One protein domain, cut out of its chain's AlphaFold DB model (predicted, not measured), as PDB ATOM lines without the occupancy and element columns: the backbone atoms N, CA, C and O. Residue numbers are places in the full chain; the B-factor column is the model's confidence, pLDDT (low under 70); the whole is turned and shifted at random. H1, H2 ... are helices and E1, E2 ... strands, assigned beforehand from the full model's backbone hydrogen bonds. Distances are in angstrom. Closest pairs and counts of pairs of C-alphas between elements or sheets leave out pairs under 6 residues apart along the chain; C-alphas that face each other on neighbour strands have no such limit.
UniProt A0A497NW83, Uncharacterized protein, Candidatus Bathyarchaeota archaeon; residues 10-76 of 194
ATOM      1  N   ILE A  10      15.395 -10.460  32.204       70.19
ATOM      2  CA  ILE A  10      14.646  -9.616  33.134       70.19
ATOM      3  C   ILE A  10      14.859  -8.167  32.725       70.19
ATOM      4  O   ILE A  10      15.996  -7.743  32.516       70.19
ATOM      5  N   HIS A  11      13.771  -7.413  32.625       68.75
ATOM      6  CA  HIS A  11      13.827  -5.978  32.400       68.75
ATOM      7  C   HIS A  11      14.137  -5.277  33.726       68.75
ATOM      8  O   HIS A  11      13.321  -5.271  34.650       68.75
ATOM      9  N   LEU A  12      15.318  -4.679  33.827       65.44
ATOM     10  CA  LEU A  12      15.671  -3.792  34.927       65.44
ATOM     11  C   LEU A  12      14.924  -2.468  34.744       65.44
ATOM     12  O   LEU A  12      14.673  -2.044  33.619       65.44
ATOM     13  N   GLY A  13      14.512  -1.823  35.837       57.72
ATOM     14  CA  GLY A  13      13.675  -0.612  35.794       57.72
ATOM     15  C   GLY A  13      14.239   0.546  34.953       57.72
ATOM     16  O   GLY A  13      13.485   1.439  34.590       57.72
ATOM     17  N   ASP A  14      15.525   0.495  34.595       64.12
ATOM     18  CA  ASP A  14      16.246   1.472  33.777       64.12
ATOM     19  C   ASP A  14      16.268   1.160  32.261       64.12
ATOM     20  O   ASP A  14      16.986   1.822  31.512       64.12
ATOM     21  N   GLY A  15      15.530   0.141  31.799       65.62
ATOM     22  CA  GLY A  15      15.496  -0.269  30.385       65.62
ATOM     23  C   GLY A  15      16.464  -1.398  30.018       65.62
ATOM     24  O   GLY A  15      16.428  -1.897  28.893       65.62
ATOM     25  N   THR A  16      17.333  -1.822  30.939       72.56
ATOM     26  CA  THR A  16      18.339  -2.856  30.661       72.56
ATOM     27  C   THR A  16      17.720  -4.252  30.723       72.56
ATOM     28  O   THR A  16      17.163  -4.643  31.745       72.56
ATOM     29  N   TRP A  17      17.869  -5.051  29.666       72.75
ATOM     30  CA  TRP A  17      17.508  -6.471  29.689       72.75
ATOM     31  C   TRP A  17      18.692  -7.319  30.144       72.75
ATOM     32  O   TRP A  17      19.758  -7.282  29.533       72.75
ATOM     33  N   VAL A  18      18.500  -8.108  31.201       69.94
ATOM     34  CA  VAL A  18      19.562  -8.928  31.791       69.94
ATOM     35  C   VAL A  18      19.182 -10.406  31.775       69.94
ATOM     36  O   VAL A  18      18.152 -10.769  32.343       69.94
ATOM     37  N   PRO A  19      20.003 -11.288  31.181       73.00
ATOM     38  CA  PRO A  19      19.770 -12.725  31.237       73.00
ATOM     39  C   PRO A  19      19.775 -13.245  32.681       73.00
ATOM     40  O   PRO A  19      20.667 -12.913  33.462       73.00
ATOM     41  N   THR A  20      18.856 -14.150  33.028       68.88
ATOM     42  CA  THR A  20      18.825 -14.850  34.332       68.88
ATOM     43  C   THR A  20      20.145 -15.542  34.685       68.88
ATOM     44  O   THR A  20      20.445 -15.765  35.857       68.88
ATOM     45  N   THR A  21      20.984 -15.856  33.695       68.50
ATOM     46  CA  THR A  21      22.331 -16.401  33.904       68.50
ATOM     47  C   THR A  21      23.293 -15.434  34.583       68.50
ATOM     48  O   THR A  21      24.167 -15.901  35.309       68.50
ATOM     49  N   VAL A  22      23.095 -14.126  34.415       67.31
ATOM     50  CA  VAL A  22      23.837 -13.039  35.079       67.31
ATOM     51  C   VAL A  22      23.305 -12.790  36.502       67.31
ATOM     52  O   VAL A  22      23.912 -12.084  37.291       67.31
ATOM     53  N   LEU A  23      22.187 -13.418  36.884       66.81
ATOM     54  CA  LEU A  23      21.558 -13.254  38.202       66.81
ATOM     55  C   LEU A  23      21.727 -14.476  39.107       66.81
ATOM     56  O   LEU A  23      21.095 -14.573  40.153       66.81
ATOM     57  N   LYS A  24      22.595 -15.421  38.736       65.12
ATOM     58  CA  LYS A  24      22.830 -16.663  39.496       65.12
ATOM     59  C   LYS A  24      23.396 -16.442  40.903       65.12
ATOM     60  O   LYS A  24      23.375 -17.372  41.704       65.12
ATOM     61  N   CYS A  25      23.934 -15.257  41.183       59.84
ATOM     62  CA  CYS A  25      24.410 -14.858  42.505       59.84
ATOM     63  C   CYS A  25      23.327 -14.218  43.386       59.84
ATOM     64  O   CYS A  25      23.587 -13.977  44.562       59.84
ATOM     65  N   MET A  26      22.146 -13.924  42.836       64.38
ATOM     66  CA  MET A  26      20.997 -13.451  43.601       64.38
ATOM     67  C   MET A  26      20.191 -14.635  44.131       64.38
ATOM     68  O   MET A  26      20.293 -15.752  43.618       64.38
ATOM     69  N   ASP A  27      19.388 -14.380  45.163       68.25
ATOM     70  CA  ASP A  27      18.483 -15.382  45.708       68.25
ATOM     71  C   ASP A  27      17.593 -15.963  44.594       68.25
ATOM     72  O   ASP A  27      16.948 -15.237  43.831       68.25
ATOM     73  N   PHE A  28      17.618 -17.291  44.462       66.38
ATOM     74  CA  PHE A  28      16.953 -17.992  43.368       66.38
ATOM     75  C   PHE A  28      15.436 -17.790  43.398       66.38
ATOM     76  O   PHE A  28      14.827 -17.652  42.335       66.38
ATOM     77  N   ASP A  29      14.833 -17.754  44.588       69.44
ATOM     78  CA  ASP A  29      13.395 -17.572  44.743       69.44
ATOM     79  C   ASP A  29      13.004 -16.135  44.381       69.44
ATOM     80  O   ASP A  29      12.073 -15.946  43.597       69.44
ATOM     81  N   PHE A  30      13.802 -15.143  44.792       68.38
ATOM     82  CA  PHE A  30      13.612 -13.740  44.401       68.38
ATOM     83  C   PHE A  30      13.686 -13.523  42.877       68.38
ATOM     84  O   PHE A  30      12.838 -12.844  42.286       68.38
ATOM     85  N   VAL A  31      14.683 -14.115  42.207       67.44
ATOM     86  CA  VAL A  31      14.832 -14.024  40.742       67.44
ATOM     87  C   VAL A  31      13.684 -14.744  40.037       67.44
ATOM     88  O   VAL A  31      13.124 -14.216  39.076       67.44
ATOM     89  N   ARG A  32      13.292 -15.930  40.515       69.50
ATOM     90  CA  ARG A  32      12.172 -16.698  39.953       69.50
ATOM     91  C   ARG A  32      10.847 -15.945  40.083       69.50
ATOM     92  O   ARG A  32      10.083 -15.915  39.123       69.50
ATOM     93  N   GLU A  33      10.577 -15.325  41.227       70.81
ATOM     94  CA  GLU A  33       9.367 -14.522  41.458       70.81
ATOM     95  C   GLU A  33       9.333 -13.252  40.602       70.81
ATOM     96  O   GLU A  33       8.267 -12.887  40.093       70.81
ATOM     97  N   SER A  34      10.501 -12.643  40.376       67.50
ATOM     98  CA  SER A  34      10.671 -11.502  39.470       67.50
ATOM     99  C   SER A  34      10.404 -11.876  38.008       67.50
ATOM    100  O   SER A  34       9.730 -11.136  37.295       67.50
ATOM    101  N   VAL A  35      10.871 -13.050  37.559       66.94
ATOM    102  CA  VAL A  35      10.593 -13.585  36.210       66.94
ATOM    103  C   VAL A  35       9.120 -13.962  36.050       66.94
ATOM    104  O   VAL A  35       8.510 -13.668  35.025       66.94
ATOM    105  N   ALA A  36       8.526 -14.586  37.069       66.12
ATOM    106  CA  ALA A  36       7.124 -14.992  37.062       66.12
ATOM    107  C   ALA A  36       6.142 -13.807  37.160       66.12
ATOM    108  O   ALA A  36       4.935 -14.030  37.235       66.12
ATOM    109  N   SER A  37       6.643 -12.563  37.176       64.75
ATOM    110  CA  SER A  37       5.863 -11.326  37.332       64.75
ATOM    111  C   SER A  37       5.011 -11.280  38.609       64.75
ATOM    112  O   SER A  37       4.069 -10.496  38.695       64.75
ATOM    113  N   ARG A  38       5.331 -12.108  39.615       60.38
ATOM    114  CA  ARG A  38       4.591 -12.173  40.888       60.38
ATOM    115  C   ARG A  38       5.071 -11.124  41.884       60.38
ATOM    116  O   ARG A  38       4.279 -10.650  42.689       60.38
ATOM    117  N   ILE A  39       6.344 -10.738  41.798       64.19
ATOM    118  CA  ILE A  39       6.936  -9.642  42.566       64.19
ATOM    119  C   ILE A  39       7.714  -8.764  41.593       64.19
ATOM    120  O   ILE A  39       8.622  -9.230  40.912       64.19
ATOM    121  N   ARG A  40       7.364  -7.481  41.501       64.50
ATOM    122  CA  ARG A  40       8.135  -6.532  40.694       64.50
ATOM    123  C   ARG A  40       9.420  -6.202  41.451       64.50
ATOM    124  O   ARG A  40       9.350  -5.808  42.613       64.50
ATOM    125  N   MET A  41      10.579  -6.350  40.806       68.50
ATOM    126  CA  MET A  41      11.850  -5.955  41.415       68.50
ATOM    127  C   MET A  41      11.776  -4.468  41.810       68.50
ATOM    128  O   MET A  41      11.454  -3.645  40.947       68.50
ATOM    129  N   PRO A  42      12.044  -4.106  43.080       72.12
ATOM    130  CA  PRO A  42      12.051  -2.709  43.500       72.12
ATOM    131  C   PRO A  42      13.004  -1.886  42.630       72.12
ATOM    132  O   PRO A  42      14.117  -2.337  42.349       72.12
ATOM    133  N   SER A  43      12.591  -0.681  42.224       69.69
ATOM    134  CA  SER A  43      13.358   0.167  41.294       69.69
ATOM    135  C   SER A  43      14.794   0.391  41.762       69.69
ATOM    136  O   SER A  43      15.720   0.160  40.995       69.69
ATOM    137  N   ALA A  44      14.990   0.697  43.047       69.88
ATOM    138  CA  ALA A  44      16.312   0.902  43.636       69.88
ATOM    139  C   ALA A  44      17.234  -0.328  43.510       69.88
ATOM    140  O   ALA A  44      18.438  -0.184  43.287       69.88
ATOM    141  N   ILE A  45      16.680  -1.541  43.621       70.88
ATOM    142  CA  ILE A  45      17.438  -2.789  43.448       70.88
ATOM    143  C   ILE A  45      17.763  -2.991  41.966       70.88
ATOM    144  O   ILE A  45      18.906  -3.293  41.630       70.88
ATOM    145  N   GLY A  46      16.782  -2.777  41.084       69.19
ATOM    146  CA  GLY A  46      16.964  -2.893  39.637       69.19
ATOM    147  C   GLY A  46      18.007  -1.918  39.086       69.19
ATOM    148  O   GLY A  46      18.874  -2.323  38.319       69.19
ATOM    149  N   GLU A  47      17.973  -0.659  39.520       74.12
ATOM    150  CA  GLU A  47      18.936   0.383  39.142       74.12
ATOM    151  C   GLU A  47      20.344   0.077  39.663       74.12
ATOM    152  O   GLU A  47      21.319   0.151  38.912       74.12
ATOM    153  N   SER A  48      20.463  -0.334  40.930       77.69
ATOM    154  CA  SER A  48      21.754  -0.713  41.520       77.69
ATOM    155  C   SER A  48      22.368  -1.906  40.790       77.69
ATOM    156  O   SER A  48      23.560  -1.919  40.484       77.69
ATOM    157  N   LEU A  49      21.551  -2.903  40.455       76.25
ATOM    158  CA  LEU A  49      21.976  -4.079  39.708       76.25
ATOM    159  C   LEU A  49      22.399  -3.722  38.276       76.25
ATOM    160  O   LEU A  49      23.448  -4.177  37.820       76.25
ATOM    161  N   ALA A  50      21.639  -2.861  37.592       73.12
ATOM    162  CA  ALA A  50      21.991  -2.378  36.261       73.12
ATOM    163  C   ALA A  50      23.336  -1.645  36.269       73.12
ATOM    164  O   ALA A  50      24.171  -1.874  35.396       73.12
ATOM    165  N   PHE A  51      23.576  -0.811  37.283       81.19
ATOM    166  CA  PHE A  51      24.852  -0.131  37.478       81.19
ATOM    167  C   PHE A  51      26.011  -1.123  37.651       81.19
ATOM    168  O   PHE A  51      27.021  -1.011  36.953       81.19
ATOM    169  N   LEU A  52      25.867  -2.113  38.537       82.50
ATOM    170  CA  LEU A  52      26.911  -3.110  38.800       82.50
ATOM    171  C   LEU A  52      27.241  -3.951  37.555       82.50
ATOM    172  O   LEU A  52      28.412  -4.239  37.303       82.50
ATOM    173  N   ILE A  53      26.227  -4.303  36.760       78.44
ATOM    174  CA  ILE A  53      26.395  -5.053  35.508       78.44
ATOM    175  C   ILE A  53      27.050  -4.178  34.434       78.44
ATOM    176  O   ILE A  53      28.043  -4.589  33.841       78.44
ATOM    177  N   LYS A  54      26.568  -2.944  34.221       81.81
ATOM    178  CA  LYS A  54      27.152  -1.989  33.256       81.81
ATOM    179  C   LYS A  54      28.623  -1.688  33.550       81.81
ATOM    180  O   LYS A  54      29.397  -1.440  32.633       81.81
ATOM    181  N   ARG A  55      29.014  -1.712  34.827       82.94
ATOM    182  CA  ARG A  55      30.400  -1.514  35.271       82.94
ATOM    183  C   ARG A  55      31.260  -2.782  35.230       82.94
ATOM    184  O   ARG A  55      32.446  -2.700  35.533       82.94
ATOM    185  N   GLY A  56      30.696  -3.939  34.873       83.50
ATOM    186  CA  GLY A  56      31.419  -5.214  34.843       83.50
ATOM    187  C   GLY A  56      31.816  -5.722  36.232       83.50
ATOM    188  O   GLY A  56      32.770  -6.487  36.375       83.50
ATOM    189  N   TYR A  57      31.121  -5.285  37.285       82.56
ATOM    190  CA  TYR A  57      31.382  -5.719  38.661       82.56
ATOM    191  C   TYR A  57      30.697  -7.045  38.993       82.56
ATOM    192  O   TYR A  57      31.129  -7.759  39.903       82.56
ATOM    193  N   VAL A  58      29.658  -7.404  38.238       74.94
ATOM    194  CA  VAL A  58      28.880  -8.628  38.431       74.94
ATOM    195  C   VAL A  58      28.589  -9.280  37.083       74.94
ATOM    196  O   VAL A  58      28.103  -8.631  36.161       74.94
ATOM    197  N   GLU A  59      28.866 -10.580  37.007       71.12
ATOM    198  CA  GLU A  59      28.387 -11.480  35.955       71.12
ATOM    199  C   GLU A  59      27.637 -12.642  36.633       71.12
ATOM    200  O   GLU A  59      26.682 -12.421  37.357       71.12
ATOM    201  N   ILE A  60      28.095 -13.892  36.515       61.88
ATOM    202  CA  ILE A  60      27.534 -15.040  37.260       61.88
ATOM    203  C   ILE A  60      27.873 -14.967  38.762       61.88
ATOM    204  O   ILE A  60      27.160 -15.500  39.614       61.88
ATOM    205  N   LYS A  61      29.010 -14.345  39.074       67.06
ATOM    206  CA  LYS A  61      29.561 -14.086  40.408       67.06
ATOM    207  C   LYS A  61      30.164 -12.675  40.398       67.06
ATOM    208  O   LYS A  61      30.401 -12.144  39.308       67.06
ATOM    209  N   PRO A  62      30.471 -12.082  41.566       78.81
ATOM    210  CA  PRO A  62      31.284 -10.874  41.610       78.81
ATOM    211  C   PRO A  62      32.561 -11.075  40.791       78.81
ATOM    212  O   PRO A  62      33.258 -12.088  40.954       78.81
ATOM    213  N   THR A  63      32.862 -10.138  39.901       84.94
ATOM    214  CA  THR A  63      34.116 -10.165  39.146       84.94
ATOM    215  C   THR A  63      35.274  -9.800  40.076       84.94
ATOM    216  O   THR A  63      35.077  -9.428  41.239       84.94
ATOM    217  N   ARG A  64      36.517  -9.925  39.601       88.00
ATOM    218  CA  ARG A  64      37.672  -9.438  40.366       88.00
ATOM    219  C   ARG A  64      37.547  -7.934  40.643       88.00
ATOM    220  O   ARG A  64      37.676  -7.537  41.795       88.00
ATOM    221  N   ALA A  65      37.184  -7.156  39.622       86.88
ATOM    222  CA  ALA A  65      36.928  -5.723  39.744       86.88
ATOM    223  C   ALA A  65      35.783  -5.422  40.727       86.88
ATOM    224  O   ALA A  65      35.901  -4.520  41.547       86.88
ATOM    225  N   GLY A  66      34.708  -6.220  40.716       87.12
ATOM    226  CA  GLY A  66      33.618  -6.077  41.684       87.12
ATOM    227  C   GLY A  66      34.038  -6.354  43.130       87.12
ATOM    228  O   GLY A  66      33.627  -5.636  44.037       87.12
ATOM    229  N   ARG A  67      34.895  -7.359  43.366       88.69
ATOM    230  CA  ARG A  67      35.453  -7.621  44.706       88.69
ATOM    231  C   ARG A  67      36.386  -6.508  45.171       88.69
ATOM    232  O   ARG A  67      36.327  -6.126  46.333       88.69
ATOM    233  N   GLU A  68      37.236  -6.001  44.284       91.50
ATOM    234  CA  GLU A  68      38.135  -4.880  44.582       91.50
ATOM    235  C   GLU A  68      37.336  -3.614  44.926       91.50
ATOM    236  O   GLU A  68      37.594  -3.008  45.964       91.50
ATOM    237  N   PHE A  69      36.286  -3.312  44.154       89.12
ATOM    238  CA  PHE A  69      35.346  -2.226  44.437       89.12
ATOM    239  C   PHE A  69      34.693  -2.357  45.822       89.12
ATOM    240  O   PHE A  69      34.720  -1.415  46.610       89.12
ATOM    241  N   VAL A  70      34.138  -3.531  46.155       87.94
ATOM    242  CA  VAL A  70      33.515  -3.756  47.471       87.94
ATOM    243  C   VAL A  70      34.540  -3.626  48.595       87.94
ATOM    244  O   VAL A  70      34.245  -3.000  49.606       87.94
ATOM    245  N   ASN A  71      35.746  -4.171  48.430       90.12
ATOM    246  CA  ASN A  71      36.793  -4.081  49.447       90.12
ATOM    247  C   ASN A  71      37.231  -2.633  49.700       90.12
ATOM    248  O   ASN A  71      37.446  -2.247  50.847       90.12
ATOM    249  N   GLU A  72      37.365  -1.825  48.649       89.50
ATOM    250  CA  GLU A  72      37.669  -0.400  48.782       89.50
ATOM    251  C   GLU A  72      36.530   0.347  49.485       89.50
ATOM    252  O   GLU A  72      36.763   1.108  50.425       89.50
ATOM    253  N   TRP A  73      35.287   0.049  49.105       87.06
ATOM    254  CA  TRP A  73      34.107   0.634  49.731       87.06
ATOM    255  C   TRP A  73      33.982   0.266  51.215       87.06
ATOM    256  O   TRP A  73      33.699   1.128  52.046       87.06
ATOM    257  N   MET A  74      34.247  -0.994  51.564       88.81
ATOM    258  CA  MET A  74      34.236  -1.477  52.945       88.81
ATOM    259  C   MET A  74      35.328  -0.814  53.783       88.81
ATOM    260  O   MET A  74      35.039  -0.373  54.891       88.81
ATOM    261  N   LYS A  75      36.540  -0.628  53.245       90.44
ATOM    262  CA  LYS A  75      37.602   0.119  53.942       90.44
ATOM    263  C   LYS A  75      37.198   1.566  54.225       90.44
ATOM    264  O   LYS A  75      37.431   2.069  55.321       90.44
ATOM    265  N   LEU A  76      36.578   2.244  53.256       88.75
ATOM    266  CA  LEU A  76      36.071   3.608  53.452       88.75
ATOM    267  C   LEU A  76      34.950   3.651  54.498       88.75
ATOM    268  O   LEU A  76      34.884   4.585  55.300       88.75
TER     269      LEU A  76
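AT A GLANCE: This is residues 10 to 76 of the 194 residues of an uncharacterized protein of Candidatus Bathyarchaeota archaeon (UniProt A0A497NW83). An open frame of strand E1 and helices H1, H2 and H3 has H4 at one end, where residues 71 to 76 stick out. The printed part has 67 residues, mostly helix, in the order E1, H1, H2, H3, H4. It is compact, with a radius of gyration of the C-alphas of 12.4 A, yet elongated, spanning 37 by 19 by 18 A.

IN THESE COORDINATES: E1, residues 17 to 19, begins at C-alpha (17.508, -6.471, 29.689). H1 is residues 20 to 23; H2, residues 28 to 35, is 10.5 A long; H3, residues 43 to 54, 16.1 A; H4, residues 64 to 76, 18.5 A, ending at (36.071, 3.608, 53.452).

HOW THE PARTS SIT: Residues 10 to 11 pair antiparallel with residues 17 to 18 of E1, which pairs with no named strand. H1 and H2 are close but not clearly touching; their closest C-alphas, of Leu 23 and Val 31, are 7.2 A apart. H2 and H3 are apart. H3 and H4 are close but not clearly touching, closest at the C-alphas of Leu 52 and Gly 66, 7.9 A, at a steep tilt of 57 degrees, opposite ways. In H2, H3 and H4 every O i to N i+4 pair is within hydrogen-bond range; H1 is too short for one.

THE WHOLE: The printed part has no cut and no long link. Mean pLDDT of the printed part is 74.1; 32 residues are under 70, among them 20 to 32.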